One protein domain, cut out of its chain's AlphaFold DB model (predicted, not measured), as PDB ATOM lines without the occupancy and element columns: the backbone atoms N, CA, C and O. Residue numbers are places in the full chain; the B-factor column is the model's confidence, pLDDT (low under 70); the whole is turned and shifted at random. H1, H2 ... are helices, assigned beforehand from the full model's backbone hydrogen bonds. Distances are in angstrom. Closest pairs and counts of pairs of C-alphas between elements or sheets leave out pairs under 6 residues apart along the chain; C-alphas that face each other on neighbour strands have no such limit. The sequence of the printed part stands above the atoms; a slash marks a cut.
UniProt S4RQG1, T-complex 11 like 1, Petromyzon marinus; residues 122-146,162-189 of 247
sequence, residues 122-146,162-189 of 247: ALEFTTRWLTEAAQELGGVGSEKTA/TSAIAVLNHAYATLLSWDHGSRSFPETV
ATOM      1  N   ALA A 122      -5.566 -38.304-100.121       76.94
ATOM      2  CA  ALA A 122      -6.586 -38.745 -99.162       76.94
ATOM      3  C   ALA A 122      -8.049 -38.444 -99.547       76.94
ATOM      4  O   ALA A 122      -8.924 -38.567 -98.702       76.94
ATOM      5  N   LEU A 123      -8.315 -37.975-100.769       83.00
ATOM      6  CA  LEU A 123      -9.628 -37.471-101.201       83.00
ATOM      7  C   LEU A 123     -10.260 -38.346-102.292       83.00
ATOM      8  O   LEU A 123     -11.026 -37.850-103.124       83.00
ATOM      9  N   GLU A 124      -9.910 -39.628-102.351       84.62
ATOM     10  CA  GLU A 124     -10.385 -40.525-103.407       84.62
ATOM     11  C   GLU A 124     -11.903 -40.725-103.341       84.62
ATOM     12  O   GLU A 124     -12.573 -40.636-104.377       84.62
ATOM     13  N   PHE A 125     -12.471 -40.926-102.145       84.38
ATOM     14  CA  PHE A 125     -13.917 -41.111-101.989       84.38
ATOM     15  C   PHE A 125     -14.672 -39.806-102.233       84.38
ATOM     16  O   PHE A 125     -15.687 -39.804-102.925       84.38
ATOM     17  N   THR A 126     -14.135 -38.686-101.750       87.19
ATOM     18  CA  THR A 126     -14.694 -37.350-101.986       87.19
ATOM     19  C   THR A 126     -14.722 -37.008-103.474       87.19
ATOM     20  O   THR A 126     -15.734 -36.525-103.983       87.19
ATOM     21  N   THR A 127     -13.634 -37.291-104.196       87.50
ATOM     22  CA  THR A 127     -13.553 -37.030-105.638       87.50
ATOM     23  C   THR A 127     -14.546 -37.904-106.388       87.50
ATOM     24  O   THR A 127     -15.314 -37.386-107.196       87.50
ATOM     25  N   ARG A 128     -14.593 -39.207-106.081       88.25
ATOM     26  CA  ARG A 128     -15.542 -40.139-106.701       88.25
ATOM     27  C   ARG A 128     -16.986 -39.683-106.488       88.25
ATOM     28  O   ARG A 128     -17.706 -39.508-107.466       88.25
ATOM     29  N   TRP A 129     -17.363 -39.403-105.244       89.56
ATOM     30  CA  TRP A 129     -18.703 -38.945-104.874       89.56
ATOM     31  C   TRP A 129     -19.135 -37.688-105.642       89.56
ATOM     32  O   TRP A 129     -20.216 -37.661-106.230       89.56
ATOM     33  N   LEU A 130     -18.277 -36.665-105.715       88.75
ATOM     34  CA  LEU A 130     -18.592 -35.438-106.454       88.75
ATOM     35  C   LEU A 130     -18.645 -35.663-107.970       88.75
ATOM     36  O   LEU A 130     -19.472 -35.054-108.651       88.75
ATOM     37  N   THR A 131     -17.790 -36.533-108.515       87.12
ATOM     38  CA  THR A 131     -17.819 -36.859-109.949       87.12
ATOM     39  C   THR A 131     -19.064 -37.645-110.344       87.12
ATOM     40  O   THR A 131     -19.643 -37.341-111.385       87.12
ATOM     41  N   GLU A 132     -19.511 -38.594-109.517       87.75
ATOM     42  CA  GLU A 132     -20.762 -39.335-109.722       87.75
ATOM     43  C   GLU A 132     -21.953 -38.369-109.712       87.75
ATOM     44  O   GLU A 132     -22.730 -38.336-110.666       87.75
ATOM     45  N   ALA A 133     -22.026 -37.479-108.716       87.50
ATOM     46  CA  ALA A 133     -23.081 -36.472-108.633       87.50
ATOM     47  C   ALA A 133     -23.102 -35.519-109.845       87.50
ATOM     48  O   ALA A 133     -24.169 -35.170-110.354       87.50
ATOM     49  N   ALA A 134     -21.931 -35.108-110.340       87.31
ATOM     50  CA  ALA A 134     -21.828 -34.267-111.532       87.31
ATOM     51  C   ALA A 134     -22.280 -35.002-112.807       87.31
ATOM     52  O   ALA A 134     -22.926 -34.402-113.670       87.31
ATOM     53  N   GLN A 135     -21.958 -36.293-112.928       86.75
ATOM     54  CA  GLN A 135     -22.367 -37.126-114.060       86.75
ATOM     55  C   GLN A 135     -23.876 -37.371-114.069       86.75
ATOM     56  O   GLN A 135     -24.497 -37.230-115.119       86.75
ATOM     57  N   GLU A 136     -24.476 -37.674-112.916       84.69
ATOM     58  CA  GLU A 136     -25.926 -37.848-112.785       84.69
ATOM     59  C   GLU A 136     -26.675 -36.571-113.173       84.69
ATOM     60  O   GLU A 136     -27.592 -36.609-113.994       84.69
ATOM     61  N   LEU A 137     -26.238 -35.412-112.671       81.81
ATOM     62  CA  LEU A 137     -26.867 -34.133-112.995       81.81
ATOM     63  C   LEU A 137     -26.719 -33.773-114.487       81.81
ATOM     64  O   LEU A 137     -27.649 -33.241-115.099       81.81
ATOM     65  N   GLY A 138     -25.572 -34.103-115.091       74.31
ATOM     66  CA  GLY A 138     -25.334 -33.956-116.529       74.31
ATOM     67  C   GLY A 138     -26.138 -34.936-117.396       74.31
ATOM     68  O   GLY A 138     -26.551 -34.577-118.499       74.31
ATOM     69  N   GLY A 139     -26.402 -36.149-116.898       65.44
ATOM     70  CA  GLY A 139     -27.200 -37.181-117.566       65.44
ATOM     71  C   GLY A 139     -28.705 -36.900-117.537       65.44
ATOM     72  O   GLY A 139     -29.382 -37.049-118.555       65.44
ATOM     73  N   VAL A 140     -29.223 -36.378-116.419       55.44
ATOM     74  CA  VAL A 140     -30.645 -36.011-116.254       55.44
ATOM     75  C   VAL A 140     -31.070 -34.892-117.219       55.44
ATOM     76  O   VAL A 140     -32.217 -34.866-117.674       55.44
ATOM     77  N   GLY A 141     -30.150 -34.001-117.608       51.19
ATOM     78  CA  GLY A 141     -30.388 -33.008-118.665       51.19
ATOM     79  C   GLY A 141     -30.548 -33.612-120.070       51.19
ATOM     80  O   GLY A 141     -31.163 -32.996-120.943       51.19
ATOM     81  N   SER A 142     -30.039 -34.827-120.296       46.28
ATOM     82  CA  SER A 142     -30.092 -35.510-121.592       46.28
ATOM     83  C   SER A 142     -31.363 -36.354-121.756       46.28
ATOM     84  O   SER A 142     -32.005 -36.288-122.805       46.28
ATOM     85  N   GLU A 143     -31.815 -37.058-120.712       42.66
ATOM     86  CA  GLU A 143     -33.009 -37.920-120.798       42.66
ATOM     87  C   GLU A 143     -34.332 -37.141-120.840       42.66
ATOM     88  O   GLU A 143     -35.221 -37.479-121.624       42.66
ATOM     89  N   LYS A 144     -34.466 -36.036-120.089       41.09
ATOM     90  CA  LYS A 144     -35.679 -35.192-120.146       41.09
ATOM     91  C   LYS A 144     -35.855 -34.455-121.479       41.09
ATOM     92  O   LYS A 144     -36.959 -34.009-121.783       41.09
ATOM     93  N   THR A 145     -34.798 -34.364-122.282       38.09
ATOM     94  CA  THR A 145     -34.810 -33.680-123.584       38.09
ATOM     95  C   THR A 145     -35.011 -34.657-124.752       38.09
ATOM     96  O   THR A 145     -35.432 -34.244-125.829       38.09
ATOM     97  N   ALA A 146     -34.820 -35.967-124.547       35.62
ATOM     98  CA  ALA A 146     -35.007 -36.974-125.596       35.62
ATOM     99  C   ALA A 146     -36.481 -37.161-126.016       35.62
ATOM    100  O   ALA A 146     -36.750 -37.490-127.169       35.62
ATOM    101  N   THR A 162     -23.151 -27.026-115.284       64.62
ATOM    102  CA  THR A 162     -23.867 -27.369-114.063       64.62
ATOM    103  C   THR A 162     -23.237 -26.548-112.952       64.62
ATOM    104  O   THR A 162     -22.040 -26.676-112.693       64.62
ATOM    105  N   SER A 163     -24.020 -25.659-112.337       83.19
ATOM    106  CA  SER A 163     -23.536 -24.825-111.239       83.19
ATOM    107  C   SER A 163     -22.899 -25.716-110.176       83.19
ATOM    108  O   SER A 163     -23.494 -26.719-109.781       83.19
ATOM    109  N   ALA A 164     -21.709 -25.352-109.692       85.88
ATOM    110  CA  ALA A 164     -21.013 -26.107-108.649       85.88
ATOM    111  C   ALA A 164     -21.903 -26.317-107.409       85.88
ATOM    112  O   ALA A 164     -21.875 -27.372-106.786       85.88
ATOM    113  N   ILE A 165     -22.764 -25.341-107.108       86.50
ATOM    114  CA  ILE A 165     -23.749 -25.419-106.024       86.50
ATOM    115  C   ILE A 165     -24.806 -26.494-106.314       86.50
ATOM    116  O   ILE A 165     -25.202 -27.220-105.410       86.50
ATOM    117  N   ALA A 166     -25.254 -26.628-107.564       87.56
ATOM    118  CA  ALA A 166     -26.229 -27.648-107.944       87.56
ATOM    119  C   ALA A 166     -25.640 -29.062-107.825       87.56
ATOM    120  O   ALA A 166     -26.316 -29.955-107.324       87.56
ATOM    121  N   VAL A 167     -24.371 -29.238-108.212       89.00
ATOM    122  CA  VAL A 167     -23.646 -30.506-108.027       89.00
ATOM    123  C   VAL A 167     -23.507 -30.834-106.543       89.00
ATOM    124  O   VAL A 167     -23.806 -31.954-106.151       89.00
ATOM    125  N   LEU A 168     -23.118 -29.865-105.707       89.56
ATOM    126  CA  LEU A 168     -23.005 -30.065-104.259       89.56
ATOM    127  C   LEU A 168     -24.349 -30.429-103.622       89.56
ATOM    128  O   LEU A 168     -24.424 -31.394-102.867       89.56
ATOM    129  N   ASN A 169     -25.417 -29.700-103.946       89.94
ATOM    130  CA  ASN A 169     -26.753 -29.986-103.422       89.94
ATOM    131  C   ASN A 169     -27.222 -31.389-103.817       89.94
ATOM    132  O   ASN A 169     -27.750 -32.110-102.972       89.94
ATOM    133  N   HIS A 170     -27.005 -31.785-105.076       88.56
ATOM    134  CA  HIS A 170     -27.317 -33.135-105.547       88.56
ATOM    135  C   HIS A 170     -26.473 -34.183-104.818       88.56
ATOM    136  O   HIS A 170     -27.017 -35.146-104.296       88.56
ATOM    137  N   ALA A 171     -25.167 -33.951-104.673       89.81
ATOM    138  CA  ALA A 171     -24.256 -34.856-103.979       89.81
ATOM    139  C   ALA A 171     -24.680 -35.105-102.519       89.81
ATOM    140  O   ALA A 171     -24.719 -36.256-102.077       89.81
ATOM    141  N   TYR A 172     -25.035 -34.050-101.775       89.19
ATOM    142  CA  TYR A 172     -25.538 -34.170-100.400       89.19
ATOM    143  C   TYR A 172     -26.934 -34.803-100.330       89.19
ATOM    144  O   TYR A 172     -27.209 -35.551 -99.393       89.19
ATOM    145  N   ALA A 173     -27.807 -34.552-101.309       87.94
ATOM    146  CA  ALA A 173     -29.110 -35.212-101.384       87.94
ATOM    147  C   ALA A 173     -28.959 -36.725-101.614       87.94
ATOM    148  O   ALA A 173     -29.585 -37.512-100.906       87.94
ATOM    149  N   THR A 174     -28.075 -37.131-102.529       87.19
ATOM    150  CA  THR A 174     -27.731 -38.542-102.756       87.19
ATOM    151  C   THR A 174     -27.094 -39.166-101.516       87.19
ATOM    152  O   THR A 174     -27.340 -40.331-101.233       87.19
ATOM    153  N   LEU A 175     -26.330 -38.396-100.732       87.81
ATOM    154  CA  LEU A 175     -25.751 -38.862 -99.469       87.81
ATOM    155  C   LEU A 175     -26.799 -39.213 -98.409       87.81
ATOM    156  O   LEU A 175     -26.582 -40.149 -97.650       87.81
ATOM    157  N   LEU A 176     -27.950 -38.538 -98.393       85.19
ATOM    158  CA  LEU A 176     -29.049 -38.855 -97.473       85.19
ATOM    159  C   LEU A 176     -29.826 -40.117 -97.877       85.19
ATOM    160  O   LEU A 176     -30.374 -40.802 -97.016       85.19
ATOM    161  N   SER A 177     -29.889 -40.449 -99.167       81.56
ATOM    162  CA  SER A 177     -30.523 -41.681 -99.671       81.56
ATOM    163  C   SER A 177     -29.539 -42.846 -99.838       81.56
ATOM    164  O   SER A 177     -29.902 -43.910-100.340       81.56
ATOM    165  N   TRP A 178     -28.291 -42.648 -99.420       81.44
ATOM    166  CA  TRP A 178     -27.190 -43.576 -99.610       81.44
ATOM    167  C   TRP A 178     -27.318 -44.788 -98.667       81.44
ATOM    168  O   TRP A 178     -27.511 -44.629 -97.469       81.44
ATOM    169  N   ASP A 179     -27.154 -46.014 -99.170       79.00
ATOM    170  CA  ASP A 179     -26.874 -47.171 -98.309       79.00
ATOM    171  C   ASP A 179     -25.473 -47.077 -97.665       79.00
ATOM    172  O   ASP A 179     -24.450 -47.363 -98.299       79.00
ATOM    173  N   HIS A 180     -25.436 -46.674 -96.395       74.38
ATOM    174  CA  HIS A 180     -24.213 -46.513 -95.604       74.38
ATOM    175  C   HIS A 180     -23.520 -47.843 -95.243       74.38
ATOM    176  O   HIS A 180     -22.386 -47.826 -94.768       74.38
ATOM    177  N   GLY A 181     -24.153 -49.001 -95.482       69.62
ATOM    178  CA  GLY A 181     -23.557 -50.314 -95.211       69.62
ATOM    179  C   GLY A 181     -22.619 -50.821 -96.313       69.62
ATOM    180  O   GLY A 181     -21.692 -51.582 -96.036       69.62
ATOM    181  N   SER A 182     -22.843 -50.410 -97.564       72.50
ATOM    182  CA  SER A 182     -22.121 -50.937 -98.735       72.50
ATOM    183  C   SER A 182     -21.050 -49.999 -99.289       72.50
ATOM    184  O   SER A 182     -20.181 -50.419-100.054       72.50
ATOM    185  N   ARG A 183     -21.095 -48.721 -98.921       78.25
ATOM    186  CA  ARG A 183     -20.283 -47.672 -99.532       78.25
ATOM    187  C   ARG A 183     -19.729 -46.751 -98.442       78.25
ATOM    188  O   ARG A 183     -20.440 -46.350 -97.528       78.25
ATOM    189  N   SER A 184     -18.445 -46.428 -98.549       81.81
ATOM    190  CA  SER A 184     -17.728 -45.612 -97.568       81.81
ATOM    191  C   SER A 184     -18.100 -44.132 -97.658       81.81
ATOM    192  O   SER A 184     -18.293 -43.598 -98.753       81.81
ATOM    193  N   PHE A 185     -18.141 -43.459 -96.506       85.44
ATOM    194  CA  PHE A 185     -18.365 -42.017 -96.440       85.44
ATOM    195  C   PHE A 185     -17.218 -41.229 -97.099       85.44
ATOM    196  O   PHE A 185     -16.053 -41.622 -96.970       85.44
ATOM    197  N   PRO A 186     -17.522 -40.098 -97.764       86.69
ATOM    198  CA  PRO A 186     -16.508 -39.159 -98.229       86.69
ATOM    199  C   PRO A 186     -15.632 -38.661 -97.078       86.69
ATOM    200  O   PRO A 186     -16.134 -38.335 -96.000       86.69
ATOM    201  N   GLU A 187     -14.327 -38.534 -97.311       85.94
ATOM    202  CA  GLU A 187     -13.370 -38.150 -96.270       85.94
ATOM    203  C   GLU A 187     -13.630 -36.741 -95.721       85.94
ATOM    204  O   GLU A 187     -13.399 -36.477 -94.543       85.94
ATOM    205  N   THR A 188     -14.175 -35.848 -96.552       86.06
ATOM    206  CA  THR A 188     -14.589 -34.493 -96.151       86.06
ATOM    207  C   THR A 188     -15.778 -34.461 -95.197       86.06
ATOM    208  O   THR A 188     -15.997 -33.440 -94.553       86.06
ATOM    209  N   VAL A 189     -16.549 -35.548 -95.105       87.00
ATOM    210  CA  VAL A 189     -17.818 -35.610 -94.365       87.00
ATOM    211  C   VAL A 189     -17.758 -36.615 -93.202       87.00
ATOM    212  O   VAL A 189     -18.713 -36.760 -92.447       87.00
TER     213      VAL A 189
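Overview. This is residues 122 to 146 and 162 to 189 of the 247 residues of the protein "T-complex 11 like 1" of Petromyzon marinus (UniProt S4RQG1). One long helix, H1, is crossed by a shorter helix, H2, nearly at right angles; past H2 a tail loops out, where residues 176 to 182 stick out, and folds back toward the first residues of H1. The printed part has 53 residues with two named helices, H1 then H2, and no named strand; the class is all helix. It is only just compact, close to loose, with a radius of gyration of the C-alphas of 11.9 A, and elongated, spanning 36 by 21 by 15 A.

Arrangement. Look first at H1, residues 124 to 146, which touches H2, residues 164 to 176, with residues 129 to 137 alone. Their closest C-alphas, of Ala 133 and Ala 171, are 5.1 A apart. Their lines are about perpendicular, at 76 degrees. In H2 every O i to N i+4 pair is within hydrogen-bond range; in H1, 15 of 19 are.

Along the chain. Find C-alpha 124 at (-10.385, -40.525, -103.407); from there H1 runs 33.3 A to C-alpha 146. H2 runs 18.8 A from C-alpha 164 to C-alpha 176 at (-29.049, -38.855, -97.473).

Size, cuts and confidence. Residues 147 to 161 are not printed; C-alphas 146 and 162 are 18.7 A apart across this cut. Residues 177 to 189 hold no named element. The pLDDT is under 70 at residues 139 to 146, 162 and 181.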